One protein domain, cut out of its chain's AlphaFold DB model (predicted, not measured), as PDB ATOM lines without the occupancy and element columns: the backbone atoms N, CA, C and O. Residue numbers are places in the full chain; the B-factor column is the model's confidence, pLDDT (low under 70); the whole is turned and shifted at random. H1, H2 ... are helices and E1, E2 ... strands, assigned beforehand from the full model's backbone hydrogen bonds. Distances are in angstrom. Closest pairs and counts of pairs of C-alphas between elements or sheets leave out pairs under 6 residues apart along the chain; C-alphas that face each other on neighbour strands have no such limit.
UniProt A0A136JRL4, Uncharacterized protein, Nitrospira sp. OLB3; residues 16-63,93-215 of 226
ATOM      1  N   LEU A  16       6.298 -51.737 -39.845       89.69
ATOM      2  CA  LEU A  16       6.494 -50.306 -39.612       89.69
ATOM      3  C   LEU A  16       6.896 -50.023 -38.158       89.69
ATOM      4  O   LEU A  16       7.895 -49.347 -37.925       89.69
ATOM      5  N   ALA A  17       6.181 -50.596 -37.184       90.69
ATOM      6  CA  ALA A  17       6.513 -50.433 -35.768       90.69
ATOM      7  C   ALA A  17       7.907 -50.991 -35.423       90.69
ATOM      8  O   ALA A  17       8.615 -50.418 -34.594       90.69
ATOM      9  N   LEU A  18       8.316 -52.088 -36.068       89.94
ATOM     10  CA  LEU A  18       9.643 -52.680 -35.919       89.94
ATOM     11  C   LEU A  18      10.739 -51.758 -36.474       89.94
ATOM     12  O   LEU A  18      11.760 -51.557 -35.817       89.94
ATOM     13  N   PHE A  19      10.533 -51.169 -37.656       86.62
ATOM     14  CA  PHE A  19      11.469 -50.202 -38.235       86.62
ATOM     15  C   PHE A  19      11.582 -48.935 -37.388       86.62
ATOM     16  O   PHE A  19      12.693 -48.476 -37.132       86.62
ATOM     17  N   GLU A  20      10.460 -48.409 -36.896       89.06
ATOM     18  CA  GLU A  20      10.435 -47.261 -35.988       89.06
ATOM     19  C   GLU A  20      11.190 -47.551 -34.682       89.06
ATOM     20  O   GLU A  20      12.013 -46.742 -34.250       89.06
ATOM     21  N   ALA A  21      10.973 -48.722 -34.071       92.25
ATOM     22  CA  ALA A  21      11.693 -49.137 -32.868       92.25
ATOM     23  C   ALA A  21      13.202 -49.287 -33.123       92.25
ATOM     24  O   ALA A  21      14.008 -48.778 -32.346       92.25
ATOM     25  N   ASN A  22      13.594 -49.921 -34.232       84.94
ATOM     26  CA  ASN A  22      15.002 -50.086 -34.599       84.94
ATOM     27  C   ASN A  22      15.686 -48.749 -34.911       84.94
ATOM     28  O   ASN A  22      16.831 -48.548 -34.514       84.94
ATOM     29  N   SER A  23      14.991 -47.820 -35.571       90.62
ATOM     30  CA  SER A  23      15.501 -46.470 -35.830       90.62
ATOM     31  C   SER A  23      15.762 -45.715 -34.525       90.62
ATOM     32  O   SER A  23      16.846 -45.162 -34.347       90.62
ATOM     33  N   ILE A  24      14.824 -45.768 -33.574       90.94
ATOM     34  CA  ILE A  24      15.007 -45.173 -32.245       90.94
ATOM     35  C   ILE A  24      16.138 -45.857 -31.471       90.94
ATOM     36  O   ILE A  24      16.940 -45.180 -30.835       90.94
ATOM     37  N   ALA A  25      16.244 -47.187 -31.525       89.44
ATOM     38  CA  ALA A  25      17.323 -47.917 -30.865       89.44
ATOM     39  C   ALA A  25      18.708 -47.559 -31.429       89.44
ATOM     40  O   ALA A  25      19.663 -47.450 -30.659       89.44
ATOM     41  N   ALA A  26      18.813 -47.358 -32.747       86.88
ATOM     42  CA  ALA A  26      20.040 -46.922 -33.406       86.88
ATOM     43  C   ALA A  26      20.424 -45.494 -32.996       86.88
ATOM     44  O   ALA A  26      21.573 -45.248 -32.647       86.88
ATOM     45  N   GLU A  27      19.464 -44.570 -32.960       85.94
ATOM     46  CA  GLU A  27      19.713 -43.199 -32.504       85.94
ATOM     47  C   GLU A  27      20.157 -43.141 -31.040       85.94
ATOM     48  O   GLU A  27      21.111 -42.442 -30.705       85.94
ATOM     49  N   LEU A  28      19.509 -43.921 -30.169       91.06
ATOM     50  CA  LEU A  28      19.907 -44.041 -28.767       91.06
ATOM     51  C   LEU A  28      21.318 -44.612 -28.620       91.06
ATOM     52  O   LEU A  28      22.031 -44.201 -27.708       91.06
ATOM     53  N   GLU A  29      21.725 -45.542 -29.489       88.94
ATOM     54  CA  GLU A  29      23.096 -46.052 -29.495       88.94
ATOM     55  C   GLU A  29      24.098 -44.992 -29.939       88.94
ATOM     56  O   GLU A  29      25.099 -44.806 -29.257       88.94
ATOM     57  N   CYS A  30      23.795 -44.254 -31.006       86.31
ATOM     58  CA  CYS A  30      24.660 -43.183 -31.497       86.31
ATOM     59  C   CYS A  30      24.876 -42.108 -30.423       86.31
ATOM     60  O   CYS A  30      26.003 -41.696 -30.165       86.31
ATOM     61  N   GLU A  31      23.810 -41.673 -29.744       85.75
ATOM     62  CA  GLU A  31      23.918 -40.691 -28.657       85.75
ATOM     63  C   GLU A  31      24.624 -41.260 -27.414       85.75
ATOM     64  O   GLU A  31      25.301 -40.518 -26.697       85.75
ATOM     65  N   LYS A  32      24.488 -42.568 -27.152       92.31
ATOM     66  CA  LYS A  32      25.208 -43.261 -26.075       92.31
ATOM     67  C   LYS A  32      26.712 -43.279 -26.354       92.31
ATOM     68  O   LYS A  32      27.482 -42.860 -25.495       92.31
ATOM     69  N   GLU A  33      27.110 -43.746 -27.535       86.44
ATOM     70  CA  GLU A  33      28.508 -43.816 -27.978       86.44
ATOM     71  C   GLU A  33      29.135 -42.425 -28.000       86.44
ATOM     72  O   GLU A  33      30.159 -42.212 -27.366       86.44
ATOM     73  N   ARG A  34      28.438 -41.428 -28.556       86.88
ATOM     74  CA  ARG A  34      28.901 -40.035 -28.558       86.88
ATOM     75  C   ARG A  34      29.218 -39.498 -27.155       86.88
ATOM     76  O   ARG A  34      30.184 -38.754 -26.983       86.88
ATOM     77  N   ALA A  35      28.407 -39.829 -26.148       88.19
ATOM     78  CA  ALA A  35      28.672 -39.422 -24.767       88.19
ATOM     79  C   ALA A  35      29.852 -40.198 -24.149       88.19
ATOM     80  O   ALA A  35      30.668 -39.606 -23.440       88.19
ATOM     81  N   GLU A  36      29.948 -41.500 -24.419       89.12
ATOM     82  CA  GLU A  36      31.006 -42.382 -23.913       89.12
ATOM     83  C   GLU A  36      32.384 -42.059 -24.508       89.12
ATOM     84  O   GLU A  36      33.376 -41.975 -23.779       89.12
ATOM     85  N   ASP A  37      32.440 -41.808 -25.812       83.75
ATOM     86  CA  ASP A  37      33.665 -41.461 -26.527       83.75
ATOM     87  C   ASP A  37      34.199 -40.116 -26.045       83.75
ATOM     88  O   ASP A  37      35.383 -39.989 -25.728       83.75
ATOM     89  N   LEU A  38      33.321 -39.119 -25.881       83.38
ATOM     90  CA  LEU A  38      33.717 -37.829 -25.325       83.38
ATOM     91  C   LEU A  38      34.217 -37.961 -23.879       83.38
ATOM     92  O   LEU A  38      35.198 -37.315 -23.509       83.38
ATOM     93  N   ALA A  39      33.570 -38.793 -23.057       86.56
ATOM     94  CA  ALA A  39      34.033 -39.051 -21.695       86.56
ATOM     95  C   ALA A  39      35.437 -39.671 -21.686       86.56
ATOM     96  O   ALA A  39      36.286 -39.248 -20.901       86.56
ATOM     97  N   SER A  40      35.680 -40.634 -22.575       84.62
ATOM     98  CA  SER A  40      36.959 -41.335 -22.706       84.62
ATOM     99  C   SER A  40      38.075 -40.404 -23.181       84.62
ATOM    100  O   SER A  40      39.159 -40.404 -22.602       84.62
ATOM    101  N   GLN A  41      37.793 -39.529 -24.146       80.06
ATOM    102  CA  GLN A  41      38.755 -38.529 -24.619       80.06
ATOM    103  C   GLN A  41      39.077 -37.474 -23.553       80.06
ATOM    104  O   GLN A  41      40.237 -37.120 -23.355       80.06
ATOM    105  N   LEU A  42      38.072 -36.982 -22.819       78.81
ATOM    106  CA  LEU A  42      38.302 -36.060 -21.698       78.81
ATOM    107  C   LEU A  42      39.138 -36.708 -20.588       78.81
ATOM    108  O   LEU A  42      39.928 -36.031 -19.927       78.81
ATOM    109  N   GLU A  43      38.961 -38.008 -20.367       83.00
ATOM    110  CA  GLU A  43      39.740 -38.780 -19.408       83.00
ATOM    111  C   GLU A  43      41.190 -38.984 -19.860       83.00
ATOM    112  O   GLU A  43      42.097 -38.817 -19.045       83.00
ATOM    113  N   GLU A  44      41.425 -39.252 -21.144       78.06
ATOM    114  CA  GLU A  44      42.766 -39.304 -21.733       78.06
ATOM    115  C   GLU A  44      43.489 -37.959 -21.582       78.06
ATOM    116  O   GLU A  44      44.578 -37.905 -21.010       78.06
ATOM    117  N   VAL A  45      42.825 -36.854 -21.941       72.25
ATOM    118  CA  VAL A  45      43.351 -35.492 -21.747       72.25
ATOM    119  C   VAL A  45      43.672 -35.218 -20.276       72.25
ATOM    120  O   VAL A  45      44.735 -34.684 -19.955       72.25
ATOM    121  N   ARG A  46      42.778 -35.597 -19.352       72.81
ATOM    122  CA  ARG A  46      43.020 -35.453 -17.908       72.81
ATOM    123  C   ARG A  46      44.275 -36.221 -17.477       72.81
ATOM    124  O   ARG A  46      45.057 -35.690 -16.688       72.81
ATOM    125  N   ASN A  47      44.463 -37.438 -17.978       76.50
ATOM    126  CA  ASN A  47      45.601 -38.289 -17.640       76.50
ATOM    127  C   ASN A  47      46.915 -37.739 -18.212       76.50
ATOM    128  O   ASN A  47      47.919 -37.712 -17.498       76.50
ATOM    129  N   ASP A  48      46.909 -37.240 -19.447       70.00
ATOM    130  CA  ASP A  48      48.086 -36.627 -20.071       70.00
ATOM    131  C   ASP A  48      48.536 -35.366 -19.330       70.00
ATOM    132  O   ASP A  48      49.729 -35.205 -19.060       70.00
ATOM    133  N   ILE A  49      47.589 -34.522 -18.904       68.88
ATOM    134  CA  ILE A  49      47.872 -33.348 -18.064       68.88
ATOM    135  C   ILE A  49      48.535 -33.768 -16.749       68.88
ATOM    136  O   ILE A  49      49.559 -33.203 -16.363       68.88
ATOM    137  N   GLN A  50      47.979 -34.768 -16.060       72.19
ATOM    138  CA  GLN A  50      48.533 -35.254 -14.790       72.19
ATOM    139  C   GLN A  50      49.936 -35.857 -14.945       72.19
ATOM    140  O   GLN A  50      50.738 -35.788 -14.015       72.19
ATOM    141  N   GLN A  51      50.239 -36.432 -16.109       76.00
ATOM    142  CA  GLN A  51      51.528 -37.060 -16.409       76.00
ATOM    143  C   GLN A  51      52.533 -36.108 -17.080       76.00
ATOM    144  O   GLN A  51      53.641 -36.537 -17.401       76.00
ATOM    145  N   GLY A  52      52.178 -34.834 -17.290       67.25
ATOM    146  CA  GLY A  52      53.045 -33.843 -17.935       67.25
ATOM    147  C   GLY A  52      53.328 -34.133 -19.413       67.25
ATOM    148  O   GLY A  52      54.407 -33.799 -19.906       67.25
ATOM    149  N   ARG A  53      52.396 -34.790 -20.114       56.88
ATOM    150  CA  ARG A  53      52.510 -35.163 -21.533       56.88
ATOM    151  C   ARG A  53      51.874 -34.118 -22.453       56.88
ATOM    152  O   ARG A  53      51.061 -33.301 -22.025       56.88
ATOM    153  N   THR A  54      52.253 -34.149 -23.732       59.59
ATOM    154  CA  THR A  54      51.630 -33.322 -24.777       59.59
ATOM    155  C   THR A  54      50.167 -33.712 -24.944       59.59
ATOM    156  O   THR A  54      49.872 -34.859 -25.257       59.59
ATOM    157  N   ILE A  55      49.269 -32.744 -24.781       58.72
ATOM    158  CA  ILE A  55      47.822 -32.945 -24.880       58.72
ATOM    159  C   ILE A  55      47.420 -33.042 -26.355       58.72
ATOM    160  O   ILE A  55      47.694 -32.122 -27.132       58.72
ATOM    161  N   MET A  56      46.750 -34.130 -26.737       49.53
ATOM    162  CA  MET A  56      46.098 -34.239 -28.045       49.53
ATOM    163  C   MET A  56      44.711 -33.576 -28.032       49.53
ATOM    164  O   MET A  56      44.068 -33.450 -26.992       49.53
ATOM    165  N   ALA A  57      44.257 -33.103 -29.195       52.81
ATOM    166  CA  ALA A  57      42.941 -32.481 -29.328       52.81
ATOM    167  C   ALA A  57      41.810 -33.516 -29.188       52.81
ATOM    168  O   ALA A  57      41.934 -34.640 -29.670       52.81
ATOM    169  N   ILE A  58      40.690 -33.103 -28.584       54.12
ATOM    170  CA  ILE A  58      39.464 -33.909 -28.504       54.12
ATOM    171  C   ILE A  58      38.763 -33.885 -29.866       54.12
ATOM    172  O   ILE A  58      38.424 -32.817 -30.381       54.12
ATOM    173  N   LEU A  59      38.534 -35.067 -30.425       49.41
ATOM    174  CA  LEU A  59      37.786 -35.311 -31.650       49.41
ATOM    175  C   LEU A  59      36.402 -35.847 -31.280       49.41
ATOM    176  O   LEU A  59      36.216 -37.039 -31.062       49.41
ATOM    177  N   ALA A  60      35.402 -34.973 -31.198       47.75
ATOM    178  CA  ALA A  60      34.032 -35.438 -31.023       47.75
ATOM    179  C   ALA A  60      33.513 -36.022 -32.350       47.75
ATOM    180  O   ALA A  60      33.290 -35.269 -33.300       47.75
ATOM    181  N   ASP A  61      33.294 -37.339 -32.408       40.97
ATOM    182  CA  ASP A  61      32.612 -37.986 -33.531       40.97
ATOM    183  C   ASP A  61      31.143 -37.538 -33.550       40.97
ATOM    184  O   ASP A  61      30.305 -37.915 -32.727       40.97
ATOM    185  N   SER A  62      30.823 -36.640 -34.480       46.34
ATOM    186  CA  SER A  62      29.463 -36.168 -34.713       46.34
ATOM    187  C   SER A  62      28.757 -37.118 -35.682       46.34
ATOM    188  O   SER A  62      28.968 -37.037 -36.891       46.34
ATOM    189  N   ILE A  63      27.875 -37.986 -35.180       38.00
ATOM    190  CA  ILE A  63      27.054 -38.871 -36.035       38.00
ATOM    191  C   ILE A  63      25.976 -38.088 -36.829       38.00
ATOM    192  O   ILE A  63      25.349 -38.617 -37.744       38.00
ATOM    193  N   GLY A  93      31.274 -26.648 -31.043       37.53
ATOM    194  CA  GLY A  93      32.303 -27.147 -30.134       37.53
ATOM    195  C   GLY A  93      32.955 -25.999 -29.366       37.53
ATOM    196  O   GLY A  93      33.541 -25.107 -29.976       37.53
ATOM    197  N   PHE A  94      32.879 -26.027 -28.035       41.50
ATOM    198  CA  PHE A  94      33.649 -25.131 -27.171       41.50
ATOM    199  C   PHE A  94      34.543 -25.917 -26.211       41.50
ATOM    200  O   PHE A  94      34.227 -27.035 -25.804       41.50
ATOM    201  N   GLY A  95      35.700 -25.309 -25.931       44.78
ATOM    202  CA  GLY A  95      36.899 -25.933 -25.383       44.78
ATOM    203  C   GLY A  95      36.766 -26.519 -23.981       44.78
ATOM    204  O   GLY A  95      35.890 -26.170 -23.192       44.78
ATOM    205  N   VAL A  96      37.700 -27.420 -23.687       46.84
ATOM    206  CA  VAL A  96      37.836 -28.073 -22.390       46.84
ATOM    207  C   VAL A  96      38.138 -27.025 -21.316       46.84
ATOM    208  O   VAL A  96      39.144 -26.321 -21.398       46.84
ATOM    209  N   ALA A  97      37.282 -26.926 -20.300       46.03
ATOM    210  CA  ALA A  97      37.513 -26.072 -19.139       46.03
ATOM    211  C   ALA A  97      37.970 -26.914 -17.942       46.03
ATOM    212  O   ALA A  97      37.316 -27.893 -17.577       46.03
ATOM    213  N   ALA A  98      39.057 -26.501 -17.286       47.75
ATOM    214  CA  ALA A  98      39.487 -27.086 -16.020       47.75
ATOM    215  C   ALA A  98      38.655 -26.493 -14.869       47.75
ATOM    216  O   ALA A  98      38.901 -25.376 -14.414       47.75
ATOM    217  N   LEU A  99      37.657 -27.235 -14.381       46.66
ATOM    218  CA  LEU A  99      36.819 -26.827 -13.250       46.66
ATOM    219  C   LEU A  99      37.236 -27.596 -11.995       46.66
ATOM    220  O   LEU A  99      36.801 -28.725 -11.774       46.66
ATOM    221  N   GLY A 100      38.072 -26.980 -11.154       40.75
ATOM    222  CA  GLY A 100      38.477 -27.568  -9.869       40.75
ATOM    223  C   GLY A 100      39.272 -28.873  -9.995       40.75
ATOM    224  O   GLY A 100      39.170 -29.727  -9.121       40.75
ATOM    225  N   GLY A 101      40.031 -29.038 -11.085       49.25
ATOM    226  CA  GLY A 101      40.827 -30.239 -11.375       49.25
ATOM    227  C   GLY A 101      40.127 -31.287 -12.247       49.25
ATOM    228  O   GLY A 101      40.779 -32.242 -12.660       49.25
ATOM    229  N   ASP A 102      38.844 -31.099 -12.569       54.62
ATOM    230  CA  ASP A 102      38.083 -31.998 -13.441       54.62
ATOM    231  C   ASP A 102      37.852 -31.353 -14.817       54.62
ATOM    232  O   ASP A 102      37.520 -30.165 -14.908       54.62
ATOM    233  N   GLN A 103      38.046 -32.133 -15.881       62.75
ATOM    234  CA  GLN A 103      37.849 -31.672 -17.257       62.75
ATOM    235  C   GLN A 103      36.355 -31.644 -17.585       62.75
ATOM    236  O   GLN A 103      35.624 -32.596 -17.287       62.75
ATOM    237  N   ALA A 104      35.903 -30.549 -18.191       64.56
ATOM    238  CA  ALA A 104      34.514 -30.374 -18.586       64.56
ATOM    239  C   ALA A 104      34.384 -29.873 -20.028       64.56
ATOM    240  O   ALA A 104      35.237 -29.125 -20.505       64.56
ATOM    241  N   TYR A 105      33.306 -30.273 -20.701       67.19
ATOM    242  CA  TYR A 105      33.042 -29.972 -22.109       67.19
ATOM    243  C   TYR A 105      31.597 -29.510 -22.316       67.19
ATOM    244  O   TYR A 105      30.680 -30.002 -21.651       67.19
ATOM    245  N   GLU A 106      31.377 -28.569 -23.238       73.25
ATOM    246  CA  GLU A 106      30.028 -28.144 -23.619       73.25
ATOM    247  C   GLU A 106      29.381 -29.187 -24.540       73.25
ATOM    248  O   GLU A 106      29.677 -29.281 -25.728       73.25
ATOM    249  N   PHE A 107      28.470 -29.983 -23.988       74.44
ATOM    250  CA  PHE A 107      27.765 -31.037 -24.705       74.44
ATOM    251  C   PHE A 107      26.314 -30.627 -24.955       74.44
ATOM    252  O   PHE A 107      25.507 -30.547 -24.026       74.44
ATOM    253  N   LYS A 108      25.976 -30.366 -26.223       79.25
ATOM    254  CA  LYS A 108      24.617 -30.015 -26.663       79.25
ATOM    255  C   LYS A 108      23.848 -31.238 -27.133       79.25
ATOM    256  O   LYS A 108      24.399 -32.113 -27.811       79.25
ATOM    257  N   HIS A 109      22.559 -31.256 -26.816       80.31
ATOM    258  CA  HIS A 109      21.636 -32.281 -27.288       80.31
ATOM    259  C   HIS A 109      20.957 -31.795 -28.567       80.31
ATOM    260  O   HIS A 109      20.347 -30.729 -28.556       80.31
ATOM    261  N   GLY A 110      21.052 -32.572 -29.649       72.12
ATOM    262  CA  GLY A 110      20.281 -32.313 -30.867       72.12
ATOM    263  C   GLY A 110      18.812 -32.665 -30.639       72.12
ATOM    264  O   GLY A 110      17.986 -31.792 -30.386       72.12
ATOM    265  N   ARG A 111      18.506 -33.967 -30.653       80.12
ATOM    266  CA  ARG A 111      17.208 -34.516 -30.239       80.12
ATOM    267  C   ARG A 111      17.383 -35.229 -28.897       80.12
ATOM    268  O   ARG A 111      18.210 -36.127 -28.775       80.12
ATOM    269  N   ASN A 112      16.679 -34.783 -27.855       88.38
ATOM    270  CA  ASN A 112      16.848 -35.318 -26.503       88.38
ATOM    271  C   ASN A 112      15.722 -36.291 -26.143       88.38
ATOM    272  O   ASN A 112      14.804 -35.939 -25.402       88.38
ATOM    273  N   LEU A 113      15.827 -37.535 -26.614       91.06
ATOM    274  CA  LEU A 113      14.843 -38.594 -26.349       91.06
ATOM    275  C   LEU A 113      14.625 -38.858 -24.846       91.06
ATOM    276  O   LEU A 113      13.552 -39.292 -24.433       91.06
ATOM    277  N   MET A 114      15.617 -38.569 -23.999       94.81
ATOM    278  CA  MET A 114      15.469 -38.689 -22.546       94.81
ATOM    279  C   MET A 114      14.508 -37.649 -21.954       94.81
ATOM    280  O   MET A 114      13.901 -37.919 -20.918       94.81
ATOM    281  N   ALA A 115      14.366 -36.481 -22.590       92.94
ATOM    282  CA  ALA A 115      13.509 -35.399 -22.116       92.94
ATOM    283  C   ALA A 115      12.033 -35.818 -22.107       92.94
ATOM    284  O   ALA A 115      11.378 -35.720 -21.070       92.94
ATOM    285  N   ASP A 116      11.537 -36.388 -23.209       91.56
ATOM    286  CA  ASP A 116      10.148 -36.860 -23.316       91.56
ATOM    287  C   ASP A 116       9.850 -37.943 -22.269       91.56
ATOM    288  O   ASP A 116       8.808 -37.944 -21.610       91.56
ATOM    289  N   ILE A 117      10.817 -38.836 -22.032       95.00
ATOM    290  CA  ILE A 117      10.719 -39.861 -20.987       95.00
ATOM    291  C   ILE A 117      10.620 -39.235 -19.596       95.00
ATOM    292  O   ILE A 117       9.911 -39.767 -18.739       95.00
ATOM    293  N   TRP A 118      11.273 -38.109 -19.350       94.56
ATOM    294  CA  TRP A 118      11.217 -37.435 -18.061       94.56
ATOM    295  C   TRP A 118       9.923 -36.628 -17.860       94.56
ATOM    296  O   TRP A 118       9.262 -36.800 -16.835       94.56
ATOM    297  N   HIS A 119       9.511 -35.810 -18.835       88.06
ATOM    298  CA  HIS A 119       8.509 -34.748 -18.638       88.06
ATOM    299  C   HIS A 119       7.034 -35.189 -18.553       88.06
ATOM    300  O   HIS A 119       6.215 -34.451 -18.016       88.06
ATOM    301  N   ASN A 120       6.703 -36.437 -18.897       69.94
ATOM    302  CA  ASN A 120       5.361 -37.022 -18.695       69.94
ATOM    303  C   ASN A 120       4.231 -36.414 -19.513       69.94
ATOM    304  O   ASN A 120       3.089 -36.346 -19.054       69.94
ATOM    305  N   ASP A 121       4.536 -36.075 -20.755       72.75
ATOM    306  CA  ASP A 121       3.515 -35.644 -21.690       72.75
ATOM    307  C   ASP A 121       2.637 -36.818 -22.140       72.75
ATOM    308  O   ASP A 121       3.053 -37.978 -22.193       72.75
ATOM    309  N   ARG A 122       1.366 -36.536 -22.448       74.44
ATOM    310  CA  ARG A 122       0.423 -37.565 -22.937       74.44
ATOM    311  C   ARG A 122       0.867 -38.148 -24.280       74.44
ATOM    312  O   ARG A 122       0.578 -39.304 -24.587       74.44
ATOM    313  N   THR A 123       1.570 -37.346 -25.064       77.75
ATOM    314  CA  THR A 123       2.110 -37.662 -26.382       77.75
ATOM    315  C   THR A 123       3.555 -37.210 -26.432       77.75
ATOM    316  O   THR A 123       3.906 -36.225 -25.792       77.75
ATOM    317  N   SER A 124       4.370 -37.917 -27.202       85.62
ATOM    318  CA  SER A 124       5.746 -37.526 -27.469       85.62
ATOM    319  C   SER A 124       5.847 -36.978 -28.888       85.62
ATOM    320  O   SER A 124       5.254 -37.542 -29.808       85.62
ATOM    321  N   GLU A 125       6.590 -35.885 -29.045       81.88
ATOM    322  CA  GLU A 125       6.949 -35.331 -30.354       81.88
ATOM    323  C   GLU A 125       8.220 -35.991 -30.912       81.88
ATOM    324  O   GLU A 125       8.423 -36.011 -32.124       81.88
ATOM    325  N   GLN A 126       9.068 -36.560 -30.044       85.38
ATOM    326  CA  GLN A 126      10.349 -37.146 -30.442       85.38
ATOM    327  C   GLN A 126      10.297 -38.658 -30.718       85.38
ATOM    328  O   GLN A 126      11.174 -39.176 -31.418       85.38
ATOM    329  N   PHE A 127       9.303 -39.368 -30.171       89.94
ATOM    330  CA  PHE A 127       9.096 -40.801 -30.369       89.94
ATOM    331  C   PHE A 127       7.951 -41.082 -31.345       89.94
ATOM    332  O   PHE A 127       6.855 -40.537 -31.192       89.94
ATOM    333  N   PRO A 128       8.136 -42.048 -32.260       91.44
ATOM    334  CA  PRO A 128       7.035 -42.646 -32.985       91.44
ATOM    335  C   PRO A 128       5.977 -43.190 -32.033       91.44
ATOM    336  O   PRO A 128       6.248 -43.726 -30.952       91.44
ATOM    337  N   GLN A 129       4.738 -43.058 -32.469       91.38
ATOM    338  CA  GLN A 129       3.563 -43.305 -31.660       91.38
ATOM    339  C   GLN A 129       3.490 -44.758 -31.110       91.38
ATOM    340  O   GLN A 129       3.168 -44.916 -29.924       91.38
ATOM    341  N   PRO A 130       3.838 -45.819 -31.875       91.69
ATOM    342  CA  PRO A 130       3.930 -47.189 -31.358       91.69
ATOM    343  C   PRO A 130       4.974 -47.350 -30.247       91.69
ATOM    344  O   PRO A 130       4.683 -47.970 -29.223       91.69
ATOM    345  N   VAL A 131       6.149 -46.736 -30.411       94.88
ATOM    346  CA  VAL A 131       7.240 -46.774 -29.424       94.88
ATOM    347  C   VAL A 131       6.822 -46.065 -28.138       94.88
ATOM    348  O   VAL A 131       6.961 -46.613 -27.044       94.88
ATOM    349  N   TRP A 132       6.219 -44.878 -28.257       95.00
ATOM    350  CA  TRP A 132       5.722 -44.129 -27.103       95.00
ATOM    351  C   TRP A 132       4.655 -44.904 -26.320       95.00
ATOM    352  O   TRP A 132       4.709 -44.972 -25.087       95.00
ATOM    353  N   ARG A 133       3.705 -45.538 -27.023       93.31
ATOM    354  CA  ARG A 133       2.679 -46.387 -26.395       93.31
ATOM    355  C   ARG A 133       3.291 -47.564 -25.648       93.31
ATOM    356  O   ARG A 133       2.875 -47.835 -24.527       93.31
ATOM    357  N   TYR A 134       4.277 -48.229 -26.240       94.44
ATOM    358  CA  TYR A 134       4.964 -49.352 -25.614       94.44
ATOM    359  C   TYR A 134       5.729 -48.938 -24.344       94.44
ATOM    360  O   TYR A 134       5.652 -49.609 -23.316       94.44
ATOM    361  N   LEU A 135       6.421 -47.795 -24.353       95.31
ATOM    362  CA  LEU A 135       7.138 -47.309 -23.166       95.31
ATOM    363  C   LEU A 135       6.185 -46.949 -22.013       95.31
ATOM    364  O   LEU A 135       6.515 -47.163 -20.843       95.31
ATOM    365  N   ASN A 136       4.989 -46.455 -22.337       93.88
ATOM    366  CA  ASN A 136       3.949 -46.118 -21.362       93.88
ATOM    367  C   ASN A 136       2.990 -47.287 -21.059       93.88
ATOM    368  O   ASN A 136       2.068 -47.122 -20.261       93.88
ATOM    369  N   SER A 137       3.191 -48.475 -21.641       92.12
ATOM    370  CA  SER A 137       2.414 -49.661 -21.282       92.12
ATOM    371  C   SER A 137       2.970 -50.322 -20.022       92.12
ATOM    372  O   SER A 137       4.155 -50.208 -19.691       92.12
ATOM    373  N   SER A 138       2.110 -51.050 -19.308       90.69
ATOM    374  CA  SER A 138       2.527 -51.830 -18.141       90.69
ATOM    375  C   SER A 138       3.567 -52.889 -18.521       90.69
ATOM    376  O   SER A 138       3.465 -53.521 -19.569       90.69
ATOM    377  N   ILE A 139       4.540 -53.120 -17.634       86.62
ATOM    378  CA  ILE A 139       5.560 -54.174 -17.791       86.62
ATOM    379  C   ILE A 139       4.927 -55.571 -17.724       86.62
ATOM    380  O   ILE A 139       5.412 -56.512 -18.343       86.62
ATOM    381  N   ARG A 140       3.859 -55.718 -16.932       84.88
ATOM    382  CA  ARG A 140       3.140 -56.985 -16.737       84.88
ATOM    383  C   ARG A 140       1.669 -56.837 -17.117       84.88
ATOM    384  O   ARG A 140       1.121 -55.746 -16.919       84.88
ATOM    385  N   PRO A 141       0.995 -57.912 -17.554       79.19
ATOM    386  CA  PRO A 141      -0.459 -57.902 -17.697       79.19
ATOM    387  C   PRO A 141      -1.119 -57.390 -16.407       79.19
ATOM    388  O   PRO A 141      -0.786 -57.852 -15.316       79.19
ATOM    389  N   ASN A 142      -2.001 -56.391 -16.519       77.19
ATOM    390  CA  ASN A 142      -2.710 -55.741 -15.401       77.19
ATOM    391  C   ASN A 142      -1.829 -55.064 -14.327       77.19
ATOM    392  O   ASN A 142      -2.309 -54.714 -13.248       77.19
ATOM    393  N   GLY A 143      -0.539 -54.861 -14.599       83.19
ATOM    394  CA  GLY A 143       0.344 -54.091 -13.728       83.19
ATOM    395  C   GLY A 143       0.051 -52.587 -13.778       83.19
ATOM    396  O   GLY A 143      -0.466 -52.062 -14.760       83.19
ATOM    397  N   LYS A 144       0.409 -51.878 -12.701       85.38
ATOM    398  CA  LYS A 144       0.316 -50.407 -12.633       85.38
ATOM    399  C   LYS A 144       1.605 -49.693 -13.044       85.38
ATOM    400  O   LYS A 144       1.570 -48.500 -13.305       85.38
ATOM    401  N   ARG A 145       2.740 -50.404 -13.053       91.50
ATOM    402  CA  ARG A 145       4.059 -49.831 -13.337       91.50
ATOM    403  C   ARG A 145       4.385 -49.971 -14.818       91.50
ATOM    404  O   ARG A 145       4.442 -51.089 -15.334       91.50
ATOM    405  N   THR A 146       4.639 -48.845 -15.463       93.62
ATOM    406  CA  THR A 146       5.031 -48.783 -16.871       93.62
ATOM    407  C   THR A 146       6.530 -49.038 -17.045       93.62
ATOM    408  O   THR A 146       7.313 -48.928 -16.092       93.62
ATOM    409  N   ARG A 147       6.964 -49.379 -18.265       94.62
ATOM    410  CA  ARG A 147       8.402 -49.473 -18.594       94.62
ATOM    411  C   ARG A 147       9.092 -48.133 -18.357       94.62
ATOM    412  O   ARG A 147      10.184 -48.075 -17.800       94.62
ATOM    413  N   ARG A 148       8.397 -47.046 -18.663       94.56
ATOM    414  CA  ARG A 148       8.821 -45.686 -18.369       94.56
ATOM    415  C   ARG A 148       9.025 -45.410 -16.875       94.56
ATOM    416  O   ARG A 148      10.062 -44.868 -16.503       94.56
ATOM    417  N   ASP A 149       8.120 -45.853 -16.001       94.94
ATOM    418  CA  ASP A 149       8.306 -45.750 -14.541       94.94
ATOM    419  C   ASP A 149       9.522 -46.547 -14.058       94.94
ATOM    420  O   ASP A 149      10.161 -46.221 -13.050       94.94
ATOM    421  N   HIS A 150       9.839 -47.650 -14.737       94.50
ATOM    422  CA  HIS A 150      11.071 -48.385 -14.490       94.50
ATOM    423  C   HIS A 150      12.301 -47.571 -14.917       94.50
ATOM    424  O   HIS A 150      13.215 -47.430 -14.107       94.50
ATOM    425  N   ILE A 151      12.299 -46.958 -16.104       96.62
ATOM    426  CA  ILE A 151      13.388 -46.084 -16.574       96.62
ATOM    427  C   ILE A 151      13.610 -44.909 -15.610       96.62
ATOM    428  O   ILE A 151      14.697 -44.771 -15.050       96.62
ATOM    429  N   ILE A 152      12.566 -44.121 -15.323       96.06
ATOM    430  CA  ILE A 152      12.644 -42.971 -14.404       96.06
ATOM    431  C   ILE A 152      13.118 -43.411 -13.013       96.06
ATOM    432  O   ILE A 152      13.913 -42.722 -12.372       96.06
ATOM    433  N   GLY A 153      12.649 -44.568 -12.539       95.38
ATOM    434  CA  GLY A 153      13.062 -45.128 -11.254       95.38
ATOM    435  C   GLY A 153      14.562 -45.431 -11.168       95.38
ATOM    436  O   GLY A 153      15.146 -45.228 -10.110       95.38
ATOM    437  N   ASN A 154      15.182 -45.871 -12.266       96.25
ATOM    438  CA  ASN A 154      16.628 -46.118 -12.341       96.25
ATOM    439  C   ASN A 154      17.443 -44.829 -12.536       96.25
ATOM    440  O   ASN A 154      18.593 -44.753 -12.112       96.25
ATOM    441  N   TRP A 155      16.863 -43.815 -13.178       96.88
ATOM    442  CA  TRP A 155      17.516 -42.527 -13.407       96.88
ATOM    443  C   TRP A 155      17.564 -41.654 -12.152       96.88
ATOM    444  O   TRP A 155      18.593 -41.045 -11.875       96.88
ATOM    445  N   ARG A 156      16.485 -41.627 -11.358       95.31
ATOM    446  CA  ARG A 156      16.358 -40.762 -10.169       95.31
ATOM    447  C   ARG A 156      17.561 -40.796  -9.215       95.31
ATOM    448  O   ARG A 156      18.048 -39.719  -8.883       95.31
ATOM    449  N   PRO A 157      18.088 -41.965  -8.798       93.94
ATOM    450  CA  PRO A 157      19.232 -42.017  -7.884       93.94
ATOM    451  C   PRO A 157      20.489 -41.304  -8.406       93.94
ATOM    452  O   PRO A 157      21.306 -40.850  -7.610       93.94
ATOM    453  N   ARG A 158      20.637 -41.174  -9.732       92.50
ATOM    454  CA  ARG A 158      21.793 -40.539 -10.387       92.50
ATOM    455  C   ARG A 158      21.722 -39.012 -10.389       92.50
ATOM    456  O   ARG A 158      22.736 -38.364 -10.621       92.50
ATOM    457  N   LEU A 159      20.548 -38.436 -10.118       94.75
ATOM    458  CA  LEU A 159      20.351 -36.983 -10.061       94.75
ATOM    459  C   LEU A 159      20.788 -36.397  -8.707       94.75
ATOM    460  O   LEU A 159      20.988 -35.195  -8.585       94.75
ATOM    461  N   GLY A 160      20.992 -37.234  -7.690       92.06
ATOM    462  CA  GLY A 160      21.323 -36.804  -6.335       92.06
ATOM    463  C   GLY A 160      20.105 -36.797  -5.412       92.06
ATOM    464  O   GLY A 160      19.092 -37.444  -5.674       92.06
ATOM    465  N   LYS A 161      20.221 -36.110  -4.270       93.69
ATOM    466  CA  LYS A 161      19.155 -36.094  -3.256       93.69
ATOM    467  C   LYS A 161      17.932 -35.311  -3.763       93.69
ATOM    468  O   LYS A 161      18.137 -34.214  -4.290       93.69
ATOM    469  N   PRO A 162      16.698 -35.797  -3.529       92.56
ATOM    470  CA  PRO A 162      15.483 -35.058  -3.868       92.56
ATOM    471  C   PRO A 162      15.471 -33.643  -3.272       92.56
ATOM    472  O   PRO A 162      15.786 -33.459  -2.095       92.56
ATOM    473  N   GLY A 163      15.129 -32.646  -4.083       91.50
ATOM    474  CA  GLY A 163      15.101 -31.223  -3.740       91.50
ATOM    475  C   GLY A 163      16.472 -30.542  -3.684       91.50
ATOM    476  O   GLY A 163      16.551 -29.352  -3.375       91.50
ATOM    477  N   SER A 164      17.566 -31.258  -3.956       95.44
ATOM    478  CA  SER A 164      18.908 -30.676  -3.898       95.44
ATOM    479  C   SER A 164      19.233 -29.824  -5.129       95.44
ATOM    480  O   SER A 164      18.728 -30.051  -6.227       95.44
ATOM    481  N   LYS A 165      20.173 -28.881  -4.969       93.81
ATOM    482  CA  LYS A 165      20.743 -28.126  -6.101       93.81
ATOM    483  C   LYS A 165      21.378 -29.042  -7.153       93.81
ATOM    484  O   LYS A 165      21.394 -28.705  -8.331       93.81
ATOM    485  N   GLN A 166      21.905 -30.192  -6.726       93.44
ATOM    486  CA  GLN A 166      22.480 -31.182  -7.628       93.44
ATOM    487  C   GLN A 166      21.402 -31.826  -8.502       93.44
ATOM    488  O   GLN A 166      21.595 -31.891  -9.711       93.44
ATOM    489  N   GLU A 167      20.264 -32.219  -7.921       95.25
ATOM    490  CA  GLU A 167      19.138 -32.771  -8.684       95.25
ATOM    491  C   GLU A 167      18.629 -31.766  -9.708       95.25
ATOM    492  O   GLU A 167      18.471 -32.122 -10.870       95.25
ATOM    493  N   GLN A 168      18.447 -30.504  -9.315       94.31
ATOM    494  CA  GLN A 168      18.011 -29.450 -10.231       94.31
ATOM    495  C   GLN A 168      19.000 -29.271 -11.392       94.31
ATOM    496  O   GLN A 168      18.595 -29.340 -12.551       94.31
ATOM    497  N   ARG A 169      20.302 -29.148 -11.088       94.31
ATOM    498  CA  ARG A 169      21.354 -29.019 -12.106       94.31
ATOM    499  C   ARG A 169      21.380 -30.218 -13.050       94.31
ATOM    500  O   ARG A 169      21.441 -30.026 -14.256       94.31
ATOM    501  N   LEU A 170      21.384 -31.441 -12.523       95.81
ATOM    502  CA  LEU A 170      21.497 -32.649 -13.345       95.81
ATOM    503  C   LEU A 170      20.215 -32.928 -14.135       95.81
ATOM    504  O   LEU A 170      20.292 -33.428 -15.251       95.81
ATOM    505  N   THR A 171      19.052 -32.553 -13.602       95.81
ATOM    506  CA  THR A 171      17.781 -32.617 -14.333       95.81
ATOM    507  C   THR A 171      17.821 -31.693 -15.549       95.81
ATOM    508  O   THR A 171      17.542 -32.136 -16.660       95.81
ATOM    509  N   GLU A 172      18.220 -30.432 -15.366       92.94
ATOM    510  CA  GLU A 172      18.359 -29.482 -16.475       92.94
ATOM    511  C   GLU A 172      19.447 -29.920 -17.465       92.94
ATOM    512  O   GLU A 172      19.238 -29.880 -18.677       92.94
ATOM    513  N   LEU A 173      20.576 -30.420 -16.955       93.19
ATOM    514  CA  LEU A 173      21.691 -30.883 -17.774       93.19
ATOM    515  C   LEU A 173      21.294 -32.071 -18.659       93.19
ATOM    516  O   LEU A 173      21.560 -32.033 -19.856       93.19
ATOM    517  N   TYR A 174      20.646 -33.105 -18.103       95.94
ATOM    518  CA  TYR A 174      20.322 -34.343 -18.824       95.94
ATOM    519  C   TYR A 174      19.050 -34.255 -19.669       95.94
ATOM    520  O   TYR A 174      19.010 -34.828 -20.762       95.94
ATOM    521  N   PHE A 175      18.024 -33.548 -19.192       94.94
ATOM    522  CA  PHE A 175      16.709 -33.494 -19.838       94.94
ATOM    523  C   PHE A 175      16.448 -32.173 -20.574       94.94
ATOM    524  O   PHE A 175      15.506 -32.091 -21.352       94.94
ATOM    525  N   GLY A 176      17.308 -31.164 -20.411       89.31
ATOM    526  CA  GLY A 176      17.271 -29.924 -21.185       89.31
ATOM    527  C   GLY A 176      18.030 -30.009 -22.514       89.31
ATOM    528  O   GLY A 176      18.156 -31.070 -23.132       89.31
ATOM    529  N   ARG A 177      18.569 -28.866 -22.954       84.31
ATOM    530  CA  ARG A 177      19.292 -28.704 -24.235       84.31
ATOM    531  C   ARG A 177      20.775 -29.109 -24.178       84.31
ATOM    532  O   ARG A 177      21.491 -28.970 -25.169       84.31
ATOM    533  N   GLY A 178      21.230 -29.619 -23.038       82.25
ATOM    534  CA  GLY A 178      22.637 -29.880 -22.756       82.25
ATOM    535  C   GLY A 178      23.284 -28.738 -21.974       82.25
ATOM    536  O   GLY A 178      22.596 -27.871 -21.436       82.25
ATOM    537  N   GLY A 179      24.609 -28.752 -21.870       79.25
ATOM    538  CA  GLY A 179      25.358 -27.790 -21.065       79.25
ATOM    539  C   GLY A 179      26.787 -28.250 -20.811       79.25
ATOM    540  O   GLY A 179      27.337 -29.033 -21.578       79.25
ATOM    541  N   ILE A 180      27.391 -27.772 -19.725       80.00
ATOM    542  CA  ILE A 180      28.751 -28.166 -19.340       80.00
ATOM    543  C   ILE A 180      28.697 -29.490 -18.580       80.00
ATOM    544  O   ILE A 180      28.189 -29.551 -17.453       80.00
ATOM    545  N   TYR A 181      29.258 -30.525 -19.196       84.88
ATOM    546  CA  TYR A 181      29.364 -31.863 -18.638       84.88
ATOM    547  C   TYR A 181      30.777 -32.159 -18.149       84.88
ATOM    548  O   TYR A 181      31.754 -31.855 -18.828       84.88
ATOM    549  N   ARG A 182      30.874 -32.843 -17.010       84.50
ATOM    550  CA  ARG A 182      32.086 -33.551 -16.569       84.50
ATOM    551  C   ARG A 182      32.116 -34.985 -17.098       84.50
ATOM    552  O   ARG A 182      31.073 -35.541 -17.435       84.50
ATOM    553  N   ILE A 183      33.288 -35.622 -17.049       86.19
ATOM    554  CA  ILE A 183      33.500 -37.028 -17.456       86.19
ATOM    555  C   ILE A 183      32.436 -37.958 -16.851       86.19
ATOM    556  O   ILE A 183      31.715 -38.637 -17.577       86.19
ATOM    557  N   ASN A 184      32.262 -37.936 -15.526       92.19
ATOM    558  CA  ASN A 184      31.283 -38.800 -14.855       92.19
ATOM    559  C   ASN A 184      29.837 -38.486 -15.266       92.19
ATOM    560  O   ASN A 184      28.989 -39.373 -15.300       92.19
ATOM    561  N   GLU A 185      29.539 -37.227 -15.593       94.56
ATOM    562  CA  GLU A 185      28.202 -36.817 -16.019       94.56
ATOM    563  C   GLU A 185      27.890 -37.338 -17.430       94.56
ATOM    564  O   GLU A 185      26.752 -37.739 -17.673       94.56
ATOM    565  N   LEU A 186      28.889 -37.393 -18.323       93.00
ATOM    566  CA  LEU A 186      28.784 -38.013 -19.650       93.00
ATOM    567  C   LEU A 186      28.616 -39.530 -19.551       93.00
ATOM    568  O   LEU A 186      27.704 -40.075 -20.168       93.00
ATOM    569  N   ARG A 187      29.417 -40.198 -18.708       95.62
ATOM    570  CA  ARG A 187      29.288 -41.644 -18.446       95.62
ATOM    571  C   ARG A 187      27.896 -41.990 -17.915       95.62
ATOM    572  O   ARG A 187      27.226 -42.879 -18.430       95.62
ATOM    573  N   HIS A 188      27.389 -41.216 -16.955       96.56
ATOM    574  CA  HIS A 188      26.020 -41.387 -16.469       96.56
ATOM    575  C   HIS A 188      24.974 -41.189 -17.570       96.56
ATOM    576  O   HIS A 188      24.024 -41.968 -17.633       96.56
ATOM    577  N   ARG A 189      25.132 -40.183 -18.441       96.12
ATOM    578  CA  ARG A 189      24.227 -39.977 -19.581       96.12
ATOM    579  C   ARG A 189      24.245 -41.179 -20.530       96.12
ATOM    580  O   ARG A 189      23.171 -41.656 -20.891       96.12
ATOM    581  N   SER A 190      25.427 -41.683 -20.881       96.50
ATOM    582  CA  SER A 190      25.608 -42.904 -21.680       96.50
ATOM    583  C   SER A 190      24.849 -44.083 -21.053       96.50
ATOM    584  O   SER A 190      23.976 -44.683 -21.679       96.50
ATOM    585  N   GLU A 191      25.035 -44.343 -19.759       97.75
ATOM    586  CA  GLU A 191      24.312 -45.415 -19.060       97.75
ATOM    587  C   GLU A 191      22.783 -45.214 -19.058       97.75
ATOM    588  O   GLU A 191      22.016 -46.171 -19.213       97.75
ATOM    589  N   MET A 192      22.316 -43.971 -18.913       98.00
ATOM    590  CA  MET A 192      20.890 -43.637 -18.966       98.00
ATOM    591  C   MET A 192      20.289 -43.899 -20.354       98.00
ATOM    592  O   MET A 192      19.209 -44.495 -20.439       98.00
ATOM    593  N   LEU A 193      20.991 -43.510 -21.423       97.44
ATOM    594  CA  LEU A 193      20.627 -43.799 -22.814       97.44
ATOM    595  C   LEU A 193      20.629 -45.308 -23.085       97.44
ATOM    596  O   LEU A 193      19.683 -45.824 -23.680       97.44
ATOM    597  N   GLY A 194      21.619 -46.038 -22.567       97.56
ATOM    598  CA  GLY A 194      21.704 -47.495 -22.677       97.56
ATOM    599  C   GLY A 194      20.508 -48.218 -22.045       97.56
ATOM    600  O   GLY A 194      19.982 -49.177 -22.620       97.56
ATOM    601  N   LEU A 195      20.009 -47.733 -20.903       98.06
ATOM    602  CA  LEU A 195      18.795 -48.278 -20.285       98.06
ATOM    603  C   LEU A 195      17.559 -48.053 -21.165       98.06
ATOM    604  O   LEU A 195      16.755 -48.969 -21.350       98.06
ATOM    605  N   LEU A 196      17.400 -46.849 -21.713       97.69
ATOM    606  CA  LEU A 196      16.293 -46.534 -22.614       97.69
ATOM    607  C   LEU A 196      16.366 -47.380 -23.894       97.69
ATOM    608  O   LEU A 196      15.367 -48.001 -24.260       97.69
ATOM    609  N   LYS A 197      17.554 -47.511 -24.501       97.50
ATOM    610  CA  LYS A 197      17.809 -48.408 -25.642       97.50
ATOM    611  C   LYS A 197      17.407 -49.840 -25.320       97.50
ATOM    612  O   LYS A 197      16.731 -50.481 -26.115       97.50
ATOM    613  N   THR A 198      17.777 -50.335 -24.142       97.69
ATOM    614  CA  THR A 198      17.415 -51.689 -23.700       97.69
ATOM    615  C   THR A 198      15.902 -51.885 -23.698       97.69
ATOM    616  O   THR A 198      15.416 -52.900 -24.187       97.69
ATOM    617  N   GLN A 199      15.137 -50.905 -23.208       96.88
ATOM    618  CA  GLN A 199      13.676 -50.992 -23.217       96.88
ATOM    619  C   GLN A 199      13.094 -50.960 -24.635       96.88
ATOM    620  O   GLN A 199      12.154 -51.703 -24.908       96.88
ATOM    621  N   VAL A 200      13.661 -50.168 -25.547       96.81
ATOM    622  CA  VAL A 200      13.244 -50.157 -26.960       96.81
ATOM    623  C   VAL A 200      13.600 -51.478 -27.655       96.81
ATOM    624  O   VAL A 200      12.768 -52.037 -28.355       96.81
ATOM    625  N   ASN A 201      14.765 -52.065 -27.382       96.25
ATOM    626  CA  ASN A 201      15.139 -53.377 -27.920       96.25
ATOM    627  C   ASN A 201      14.207 -54.504 -27.449       96.25
ATOM    628  O   ASN A 201      13.948 -55.437 -28.207       96.25
ATOM    629  N   LEU A 202      13.667 -54.417 -26.228       95.50
ATOM    630  CA  LEU A 202      12.624 -55.347 -25.782       95.50
ATOM    631  C   LEU A 202      11.355 -55.223 -26.642       95.50
ATOM    632  O   LEU A 202      10.729 -56.235 -26.922       95.50
ATOM    633  N   MET A 203      11.003 -54.020 -27.117       94.88
ATOM    634  CA  MET A 203       9.885 -53.848 -28.056       94.88
ATOM    635  C   MET A 203      10.147 -54.590 -29.362       94.88
ATOM    636  O   MET A 203       9.274 -55.300 -29.847       94.88
ATOM    637  N   THR A 204      11.351 -54.447 -29.919       91.75
ATOM    638  CA  THR A 204      11.773 -55.164 -31.130       91.75
ATOM    639  C   THR A 204      11.650 -56.678 -30.937       91.75
ATOM    640  O   THR A 204      11.156 -57.373 -31.822       91.75
ATOM    641  N   GLN A 205      12.049 -57.202 -29.774       92.56
ATOM    642  CA  GLN A 205      11.901 -58.622 -29.442       92.56
ATOM    643  C   GLN A 205      10.427 -59.044 -29.360       92.56
ATOM    644  O   GLN A 205      10.047 -60.022 -30.004       92.56
ATOM    645  N   ASP A 206       9.593 -58.284 -28.643       92.56
ATOM    646  CA  ASP A 206       8.155 -58.551 -28.507       92.56
ATOM    647  C   ASP A 206       7.444 -58.514 -29.879       92.56
ATOM    648  O   ASP A 206       6.625 -59.381 -30.186       92.56
ATOM    649  N   LEU A 207       7.791 -57.553 -30.745       92.06
ATOM    650  CA  LEU A 207       7.252 -57.442 -32.105       92.06
ATOM    651  C   LEU A 207       7.681 -58.605 -33.002       92.06
ATOM    652  O   LEU A 207       6.862 -59.114 -33.765       92.06
ATOM    653  N   ASN A 208       8.938 -59.048 -32.906       88.75
ATOM    654  CA  ASN A 208       9.421 -60.207 -33.655       88.75
ATOM    655  C   ASN A 208       8.688 -61.488 -33.240       88.75
ATOM    656  O   ASN A 208       8.298 -62.272 -34.103       88.75
ATOM    657  N   LEU A 209       8.463 -61.690 -31.938       89.31
ATOM    658  CA  LEU A 209       7.686 -62.825 -31.438       89.31
ATOM    659  C   LEU A 209       6.247 -62.785 -31.961       89.31
ATOM    660  O   LEU A 209       5.772 -63.776 -32.512       89.31
ATOM    661  N   LEU A 210       5.591 -61.625 -31.879       87.94
ATOM    662  CA  LEU A 210       4.238 -61.445 -32.402       87.94
ATOM    663  C   LEU A 210       4.171 -61.709 -33.913       87.94
ATOM    664  O   LEU A 210       3.254 -62.375 -34.389       87.94
ATOM    665  N   PHE A 211       5.157 -61.238 -34.678       85.31
ATOM    666  CA  PHE A 211       5.248 -61.514 -36.109       85.31
ATOM    667  C   PHE A 211       5.352 -63.023 -36.385       85.31
ATOM    668  O   PHE A 211       4.592 -63.549 -37.197       85.31
ATOM    669  N   LEU A 212       6.207 -63.751 -35.658       84.69
ATOM    670  CA  LEU A 212       6.328 -65.208 -35.787       84.69
ATOM    671  C   LEU A 212       5.029 -65.948 -35.425       84.69
ATOM    672  O   LEU A 212       4.654 -66.897 -36.114       84.69
ATOM    673  N   GLU A 213       4.306 -65.511 -34.394       84.38
ATOM    674  CA  GLU A 213       3.004 -66.088 -34.032       84.38
ATOM    675  C   GLU A 213       1.969 -65.921 -35.152       84.38
ATOM    676  O   GLU A 213       1.223 -66.857 -35.449       84.38
ATOM    677  N   THR A 214       1.952 -64.769 -35.833       78.88
ATOM    678  CA  THR A 214       1.040 -64.552 -36.972       78.88
ATOM    679  C   THR A 214       1.346 -65.453 -38.171       78.88
ATOM    680  O   THR A 214       0.434 -65.766 -38.941       78.88
ATOM    681  N   LEU A 215       2.596 -65.911 -38.312       76.94
ATOM    682  CA  LEU A 215       2.997 -66.887 -39.328       76.94
ATOM    683  C   LEU A 215       2.620 -68.324 -38.925       76.94
ATOM    684  O   LEU A 215       2.219 -69.103 -39.785       76.94
TER     685      LEU A 215
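This is residues 16 to 63 and 93 to 215 of the 226 residues of an uncharacterized protein of Nitrospira sp. OLB3 (UniProt A0A136JRL4). Two long helices, H1 and H6, run side by side in opposite directions and make the model's length; H3 packs on both and H4 on H6, while H2 and H5 pack on H4 and on each other. A small antiparallel sheet, in order E1 E2 E3, lies by residues 34 to 46 of H1. The printed part has 171 residues, mostly helix, with six helices and three strands in the order H1 E1 E2 H2 H3 H4 H5 E3 H6. It is only just compact, close to loose, with a radius of gyration of the C-alphas of 18.3 A and spans of 63 by 38 by 24 A.

Start at H1, residues 16 to 50, which touches H6, residues 183 to 215, at a shallow tilt of 22 degrees, opposite ways; their closest C-alphas, Lys 32 and Ser 190, are 4.4 A apart. Two layers follow: H1 is on one face of the sheet of E1, residues 97 to 99, E2, residues 102 to 108, and E3, residues 178 to 182, at a height over the sheet of 10.0 A. Within hydrogen-bond range are N 97 and O 104, 3.0 A, in the hairpin E1 and E2, and N 107 and O 179, 2.8 A, between E2 and E3. H2, residues 113 to 119, touches H5, residues 165 to 175, closest at C-alphas 115 and 175, 4.4 A. H3, residues 129 to 135, touches residues 17 to 21 of H1 alone, closest at C-alphas 130 and 17, 6.1 A. H4, residues 147 to 159, touches H6, closest at C-alphas 155 and 192, 6.6 A. Every O i to N i+4 pair is within range in H1, H3, H5 and H6, against 2 of 3 in H2 and 6 of 9 in H4.

Find C-alpha 16 at (6.494, -50.306, -39.612); H1 runs 51.1 A from there. H6 runs 48.0 A to C-alpha 215 at (2.997, -66.887, -39.328).

Residues 64 to 92 are cut out, leaving 14.1 A between C-alphas 63 and 93. The link H3 to H4 is long. Look for pLDDT under 70 at residues 49, 52 to 63, 93 to 105 and 120.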